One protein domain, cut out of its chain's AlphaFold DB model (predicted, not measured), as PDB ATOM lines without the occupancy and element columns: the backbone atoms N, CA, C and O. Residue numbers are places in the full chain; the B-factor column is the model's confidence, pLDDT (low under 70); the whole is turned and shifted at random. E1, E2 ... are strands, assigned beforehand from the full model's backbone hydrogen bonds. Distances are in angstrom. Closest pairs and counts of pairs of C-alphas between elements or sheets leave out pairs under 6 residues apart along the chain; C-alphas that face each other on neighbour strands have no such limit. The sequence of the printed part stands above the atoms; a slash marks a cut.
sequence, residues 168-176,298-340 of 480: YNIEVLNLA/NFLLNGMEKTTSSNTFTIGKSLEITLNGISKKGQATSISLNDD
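AT A GLANCE: This is residues 168 to 176 and 298 to 340 of the 480 residues of an uncharacterized protein of Eubacterium sp. CAG:603 (UniProt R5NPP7). A strongly twisted sheet of four strands, E3 E2 E1 E6, has the separate two-strand hairpin E4 and E5 set over one face with a gap between them, as a small, loosely formed sandwich. The edge strand E6 pairs with only the first residues of E1 and runs on past them, away from the other strands. The printed part has 52 residues with six named strands, E1 to E6 in chain order, and no named helix; the class is all strand, and both sheets are antiparallel. The whole is compact, with a radius of gyration of the C-alphas of 10.9 A and spans of 30 by 23 by 19 A.

HOW THE PARTS SIT: E1, residues 168 to 174, is an inner strand with staggered pairing: it pairs over residues 168 to 170 with E6, residues 333 to 339, and over 170 to 174 with E2, residues 298 to 301. E1 and E2 are antiparallel at 165 degrees, with N 300 and O 171 2.8 A apart, within hydrogen-bond range. E2 forms a hairpin with the edge strand E3, residues 304 to 308, at 136 degrees; N 306 and O 299 are 2.8 A apart. E4, residues 312 to 315, and E5, residues 319 to 323, form the second hairpin, at 145 degrees, with N 321 and O 313 2.8 A apart. E3 and E4 meet only through their link. E1 and E5 have one pair of C-alphas within 8 A, those of Val 172 and Leu 323, 7.4 A apart. E1 and E6 are antiparallel at 147 degrees, with N 168 and O 335 2.8 A apart. E5 and E6 are apart, and so are, for instance, E2 and E4. From edge to edge of the four-stranded sheet the strands' lines turn by 90 degrees.

IN THESE COORDINATES: E1 begins with C-alpha 168 at (-23.384, -0.063, 48.320) and is 18.2 A long. E2 measures 9.7 A, E3 13.2 A, E4 10.3 A and E5 13.0 A from first to last C-alpha. C-alpha 312, where E4 begins, is at (-16.143, -8.077, 37.009). E6 is 18.9 A long and ends with C-alpha 339 at (-33.679, -11.515, 52.985).

THE WHOLE: The two C-alphas farthest apart, those of Ser 309 and Asp 339, are 31.8 A apart. Residues 177 to 297 are not printed; across this cut, in the link from E1 to E2, C-alphas 176 and 298 are 7.7 A apart. Of the links that are printed whole, E2 to E3, E3 to E4 and E4 to E5 are tight, and E5 to E6, with 9 residues, is short. The mean pLDDT of the printed part is 90.9, and no printed residue is under 70.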
ATOM      1  N   TYR A 168     -24.378  -0.641  49.227       90.50
ATOM      2  CA  TYR A 168     -23.384  -0.063  48.320       90.50
ATOM      3  C   TYR A 168     -24.066   0.733  47.203       90.50
ATOM      4  O   TYR A 168     -25.075   0.310  46.654       90.50
ATOM      5  N   ASN A 169     -23.482   1.869  46.826       92.31
ATOM      6  CA  ASN A 169     -23.899   2.652  45.666       92.31
ATOM      7  C   ASN A 169     -22.809   2.607  44.599       92.31
ATOM      8  O   ASN A 169     -21.661   2.950  44.891       92.31
ATOM      9  N   ILE A 170     -23.167   2.220  43.374       94.94
ATOM     10  CA  ILE A 170     -22.238   2.130  42.247       94.94
ATOM     11  C   ILE A 170     -22.742   2.984  41.084       94.94
ATOM     12  O   ILE A 170     -23.810   2.734  40.531       94.94
ATOM     13  N   GLU A 171     -21.968   3.994  40.689       96.31
ATOM     14  CA  GLU A 171     -22.209   4.774  39.468       96.31
ATOM     15  C   GLU A 171     -21.162   4.408  38.416       96.31
ATOM     16  O   GLU A 171     -19.989   4.752  38.555       96.31
ATOM     17  N   VAL A 172     -21.572   3.705  37.361       96.75
ATOM     18  CA  VAL A 172     -20.679   3.267  36.283       96.75
ATOM     19  C   VAL A 172     -20.507   4.389  35.268       96.75
ATOM     20  O   VAL A 172     -21.473   4.798  34.624       96.75
ATOM     21  N   LEU A 173     -19.276   4.870  35.094       96.00
ATOM     22  CA  LEU A 173     -18.951   5.960  34.169       96.00
ATOM     23  C   LEU A 173     -18.572   5.422  32.785       96.00
ATOM     24  O   LEU A 173     -18.993   5.963  31.765       96.00
ATOM     25  N   ASN A 174     -17.767   4.358  32.747       95.69
ATOM     26  CA  ASN A 174     -17.428   3.618  31.534       95.69
ATOM     27  C   ASN A 174     -17.040   2.175  31.870       95.69
ATOM     28  O   ASN A 174     -16.591   1.883  32.978       95.69
ATOM     29  N   LEU A 175     -17.231   1.290  30.893       97.00
ATOM     30  CA  LEU A 175     -16.881  -0.122  30.987       97.00
ATOM     31  C   LEU A 175     -15.459  -0.366  30.486       97.00
ATOM     32  O   LEU A 175     -14.950   0.355  29.622       97.00
ATOM     33  N   ALA A 176     -14.859  -1.436  30.991       96.75
ATOM     34  CA  ALA A 176     -13.619  -1.951  30.466       96.75
ATOM     35  C   ALA A 176     -13.848  -2.489  29.048       96.75
ATOM     36  O   ALA A 176     -14.817  -3.212  28.797       96.75
ATOM     37  N   ASN A 298     -14.283   2.512  34.762       95.81
ATOM     38  CA  ASN A 298     -14.247   3.544  35.793       95.81
ATOM     39  C   ASN A 298     -15.642   3.744  36.369       95.81
ATOM     40  O   ASN A 298     -16.627   3.860  35.634       95.81
ATOM     41  N   PHE A 299     -15.720   3.797  37.692       95.69
ATOM     42  CA  PHE A 299     -16.976   3.908  38.419       95.69
ATOM     43  C   PHE A 299     -16.769   4.577  39.774       95.69
ATOM     44  O   PHE A 299     -15.655   4.648  40.292       95.69
ATOM     45  N   LEU A 300     -17.855   5.065  40.362       94.62
ATOM     46  CA  LEU A 300     -17.873   5.569  41.726       94.62
ATOM     47  C   LEU A 300     -18.454   4.493  42.639       94.62
ATOM     48  O   LEU A 300     -19.612   4.125  42.477       94.62
ATOM     49  N   LEU A 301     -17.680   4.022  43.614       92.81
ATOM     50  CA  LEU A 301     -18.151   3.150  44.690       92.81
ATOM     51  C   LEU A 301     -18.352   3.989  45.952       92.81
ATOM     52  O   LEU A 301     -17.390   4.517  46.511       92.81
ATOM     53  N   ASN A 302     -19.600   4.132  46.400       90.81
ATOM     54  CA  ASN A 302     -19.986   5.011  47.509       90.81
ATOM     55  C   ASN A 302     -19.456   6.451  47.335       90.81
ATOM     56  O   ASN A 302     -19.026   7.090  48.294       90.81
ATOM     57  N   GLY A 303     -19.456   6.946  46.092       88.31
ATOM     58  CA  GLY A 303     -18.954   8.274  45.725       88.31
ATOM     59  C   GLY A 303     -17.434   8.375  45.541       88.31
ATOM     60  O   GLY A 303     -16.954   9.427  45.127       88.31
ATOM     61  N   MET A 304     -16.672   7.309  45.805       90.06
ATOM     62  CA  MET A 304     -15.225   7.278  45.574       90.06
ATOM     63  C   MET A 304     -14.904   6.693  44.204       90.06
ATOM     64  O   MET A 304     -15.350   5.594  43.884       90.06
ATOM     65  N   GLU A 305     -14.084   7.393  43.428       93.75
ATOM     66  CA  GLU A 305     -13.632   6.913  42.123       93.75
ATOM     67  C   GLU A 305     -12.764   5.654  42.255       93.75
ATOM     68  O   GLU A 305     -11.857   5.568  43.091       93.75
ATOM     69  N   LYS A 306     -13.085   4.656  41.434       94.31
ATOM     70  CA  LYS A 306     -12.399   3.372  41.323       94.31
ATOM     71  C   LYS A 306     -12.207   3.024  39.851       94.31
ATOM     72  O   LYS A 306     -13.012   3.400  38.999       94.31
ATOM     73  N   THR A 307     -11.134   2.286  39.580       93.81
ATOM     74  CA  THR A 307     -10.807   1.769  38.250       93.81
ATOM     75  C   THR A 307     -10.486   0.283  38.339       93.81
ATOM     76  O   THR A 307      -9.862  -0.150  39.312       93.81
ATOM     77  N   THR A 308     -10.911  -0.492  37.347       94.06
ATOM     78  CA  THR A 308     -10.645  -1.936  37.253       94.06
ATOM     79  C   THR A 308     -10.352  -2.332  35.811       94.06
ATOM     80  O   THR A 308     -10.914  -1.773  34.870       94.06
ATOM     81  N   SER A 309      -9.473  -3.314  35.611       92.62
ATOM     82  CA  SER A 309      -9.190  -3.859  34.275       92.62
ATOM     83  C   SER A 309     -10.327  -4.745  33.755       92.62
ATOM     84  O   SER A 309     -10.579  -4.822  32.557       92.62
ATOM     85  N   SER A 310     -11.088  -5.365  34.652       94.00
ATOM     86  CA  SER A 310     -12.258  -6.167  34.302       94.00
ATOM     87  C   SER A 310     -13.561  -5.438  34.628       94.00
ATOM     88  O   SER A 310     -13.617  -4.624  35.554       94.00
ATOM     89  N   ASN A 311     -14.619  -5.772  33.886       95.69
ATOM     90  CA  ASN A 311     -15.993  -5.404  34.235       95.69
ATOM     91  C   ASN A 311     -16.528  -6.223  35.417       95.69
ATOM     92  O   ASN A 311     -17.551  -5.859  35.982       95.69
ATOM     93  N   THR A 312     -15.832  -7.287  35.816       95.06
ATOM     94  CA  THR A 312     -16.143  -8.077  37.009       95.06
ATOM     95  C   THR A 312     -15.037  -7.909  38.045       95.06
ATOM     96  O   THR A 312     -13.852  -8.031  37.722       95.06
ATOM     97  N   PHE A 313     -15.410  -7.610  39.286       93.19
ATOM     98  CA  PHE A 313     -14.485  -7.420  40.403       93.19
ATOM     99  C   PHE A 313     -15.129  -7.835  41.724       93.19
ATOM    100  O   PHE A 313     -16.342  -8.002  41.813       93.19
ATOM    101  N   THR A 314     -14.321  -7.975  42.768       90.50
ATOM    102  CA  THR A 314     -14.773  -8.413  44.090       90.50
ATOM    103  C   THR A 314     -14.651  -7.301  45.126       90.50
ATOM    104  O   THR A 314     -13.666  -6.561  45.183       90.50
ATOM    105  N   ILE A 315     -15.657  -7.192  45.994       86.06
ATOM    106  CA  ILE A 315     -15.631  -6.365  47.200       86.06
ATOM    107  C   ILE A 315     -15.446  -7.296  48.397       86.06
ATOM    108  O   ILE A 315     -16.260  -8.185  48.644       86.06
ATOM    109  N   GLY A 316     -14.350  -7.110  49.138       80.19
ATOM    110  CA  GLY A 316     -14.063  -7.894  50.346       80.19
ATOM    111  C   GLY A 316     -14.000  -9.413  50.127       80.19
ATOM    112  O   GLY A 316     -14.256 -10.158  51.067       80.19
ATOM    113  N   LYS A 317     -13.675  -9.869  48.905       81.00
ATOM    114  CA  LYS A 317     -13.527 -11.285  48.499       81.00
ATOM    115  C   LYS A 317     -14.771 -12.175  48.627       81.00
ATOM    116  O   LYS A 317     -14.677 -13.371  48.377       81.00
ATOM    117  N   SER A 318     -15.920 -11.624  49.001       80.38
ATOM    118  CA  SER A 318     -17.174 -12.377  49.142       80.38
ATOM    119  C   SER A 318     -18.279 -11.871  48.219       80.38
ATOM    120  O   SER A 318     -19.272 -12.564  48.023       80.38
ATOM    121  N   LEU A 319     -18.133 -10.663  47.671       86.56
ATOM    122  CA  LEU A 319     -19.148 -10.033  46.843       86.56
ATOM    123  C   LEU A 319     -18.583  -9.791  45.450       86.56
ATOM    124  O   LEU A 319     -17.766  -8.892  45.263       86.56
ATOM    125  N   GLU A 320     -19.003 -10.595  44.485       93.38
ATOM    126  CA  GLU A 320     -18.683 -10.409  43.075       93.38
ATOM    127  C   GLU A 320     -19.654  -9.392  42.468       93.38
ATOM    128  O   GLU A 320     -20.875  -9.532  42.551       93.38
ATOM    129  N   ILE A 321     -19.102  -8.347  41.865       94.31
ATOM    130  CA  ILE A 321     -19.823  -7.285  41.175       94.31
ATOM    131  C   ILE A 321     -19.489  -7.372  39.695       94.31
ATOM    132  O   ILE A 321     -18.315  -7.405  39.333       94.31
ATOM    133  N   THR A 322     -20.509  -7.355  38.840       97.06
ATOM    134  CA  THR A 322     -20.347  -7.294  37.383       97.06
ATOM    135  C   THR A 322     -21.015  -6.043  36.820       97.06
ATOM    136  O   THR A 322     -22.192  -5.782  37.060       97.06
ATOM    137  N   LEU A 323     -20.250  -5.260  36.066       96.62
ATOM    138  CA  LEU A 323     -20.683  -4.045  35.389       96.62
ATOM    139  C   LEU A 323     -21.179  -4.399  33.983       96.62
ATOM    140  O   LEU A 323     -20.394  -4.736  33.100       96.62
ATOM    141  N   ASN A 324     -22.487  -4.301  33.775       96.31
ATOM    142  CA  ASN A 324     -23.148  -4.663  32.516       96.31
ATOM    143  C   ASN A 324     -23.455  -3.442  31.637       96.31
ATOM    144  O   ASN A 324     -23.626  -3.568  30.424       96.31
ATOM    145  N   GLY A 325     -23.513  -2.251  32.232       95.00
ATOM    146  CA  GLY A 325     -23.933  -1.036  31.545       95.00
ATOM    147  C   GLY A 325     -23.395   0.235  32.186       95.00
ATOM    148  O   GLY A 325     -22.807   0.216  33.261       95.00
ATOM    149  N   ILE A 326     -23.610   1.357  31.502       96.19
ATOM    150  CA  ILE A 326     -23.211   2.689  31.968       96.19
ATOM    151  C   ILE A 326     -24.392   3.325  32.710       96.19
ATOM    152  O   ILE A 326     -25.519   3.334  32.203       96.19
ATOM    153  N   SER A 327     -24.137   3.881  33.894       93.69
ATOM    154  CA  SER A 327     -25.143   4.589  34.685       93.69
ATOM    155  C   SER A 327     -25.564   5.892  33.999       93.69
ATOM    156  O   SER A 327     -24.780   6.570  33.330       93.69
ATOM    157  N   LYS A 328     -26.820   6.304  34.194       91.50
ATOM    158  CA  LYS A 328     -27.227   7.672  33.842       91.50
ATOM    159  C   LYS A 328     -26.539   8.637  34.807       91.50
ATOM    160  O   LYS A 328     -26.457   8.356  35.996       91.50
ATOM    161  N   LYS A 329     -26.073   9.783  34.303       86.44
ATOM    162  CA  LYS A 329     -25.316  10.767  35.094       86.44
ATOM    163  C   LYS A 329     -26.035  11.122  36.404       86.44
ATOM    164  O   LYS A 329     -27.145  11.654  36.360       86.44
ATOM    165  N   GLY A 330     -25.380  10.865  37.538       81.56
ATOM    166  CA  GLY A 330     -25.900  11.117  38.883       81.56
ATOM    167  C   GLY A 330     -26.953  10.117  39.375       81.56
ATOM    168  O   GLY A 330     -27.606  10.384  40.381       81.56
ATOM    169  N   GLN A 331     -27.158   8.998  38.675       89.19
ATOM    170  CA  GLN A 331     -28.045   7.903  39.081       89.19
ATOM    171  C   GLN A 331     -27.205   6.660  39.382       89.19
ATOM    172  O   GLN A 331     -26.966   5.830  38.503       89.19
ATOM    173  N   ALA A 332     -26.737   6.564  40.625       91.56
ATOM    174  CA  ALA A 332     -26.055   5.376  41.117       91.56
ATOM    175  C   ALA A 332     -27.041   4.208  41.262       91.56
ATOM    176  O   ALA A 332     -28.182   4.401  41.679       91.56
ATOM    177  N   THR A 333     -26.574   3.010  40.926       93.69
ATOM    178  CA  THR A 333     -27.257   1.741  41.179       93.69
ATOM    179  C   THR A 333     -27.035   1.336  42.631       93.69
ATOM    180  O   THR A 333     -25.922   1.434  43.157       93.69
ATOM    181  N   SER A 334     -28.117   0.919  43.270       91.56
ATOM    182  CA  SER A 334     -28.231   0.643  44.693       91.56
ATOM    183  C   SER A 334     -28.112  -0.868  44.908       91.56
ATOM    184  O   SER A 334     -28.888  -1.633  44.340       91.56
ATOM    185  N   ILE A 335     -27.143  -1.312  45.709       90.62
ATOM    186  CA  ILE A 335     -26.963  -2.719  46.086       90.62
ATOM    187  C   ILE A 335     -27.246  -2.861  47.578       90.62
ATOM    188  O   ILE A 335     -26.438  -2.416  48.395       90.62
ATOM    189  N   SER A 336     -28.363  -3.494  47.930       85.38
ATOM    190  CA  SER A 336     -28.826  -3.640  49.313       85.38
ATOM    191  C   SER A 336     -28.839  -5.093  49.764       85.38
ATOM    192  O   SER A 336     -29.038  -6.006  48.966       85.38
ATOM    193  N   LEU A 337     -28.625  -5.305  51.058       81.12
ATOM    194  CA  LEU A 337     -28.781  -6.601  51.702       81.12
ATOM    195  C   LEU A 337     -30.271  -6.878  51.976       81.12
ATOM    196  O   LEU A 337     -30.885  -6.168  52.769       81.12
ATOM    197  N   ASN A 338     -30.827  -7.900  51.327       75.81
ATOM    198  CA  ASN A 338     -32.228  -8.316  51.434       75.81
ATOM    199  C   ASN A 338     -32.321  -9.759  51.952       75.81
ATOM    200  O   ASN A 338     -31.376 -10.534  51.804       75.81
ATOM    201  N   ASP A 339     -33.462 -10.142  52.519       75.31
ATOM    202  CA  ASP A 339     -33.679 -11.515  52.985       75.31
ATOM    203  C   ASP A 339     -33.732 -12.499  51.807       75.31
ATOM    204  O   ASP A 339     -34.310 -12.218  50.752       75.31
ATOM    205  N   ASP A 340     -33.106 -13.666  51.967       75.88
ATOM    206  CA  ASP A 340     -33.113 -14.701  50.941       75.88
ATOM    207  C   ASP A 340     -34.401 -15.535  51.001       75.88
ATOM    208  O   ASP A 340     -34.519 -16.525  51.725       75.88
TER     209      ASP A 340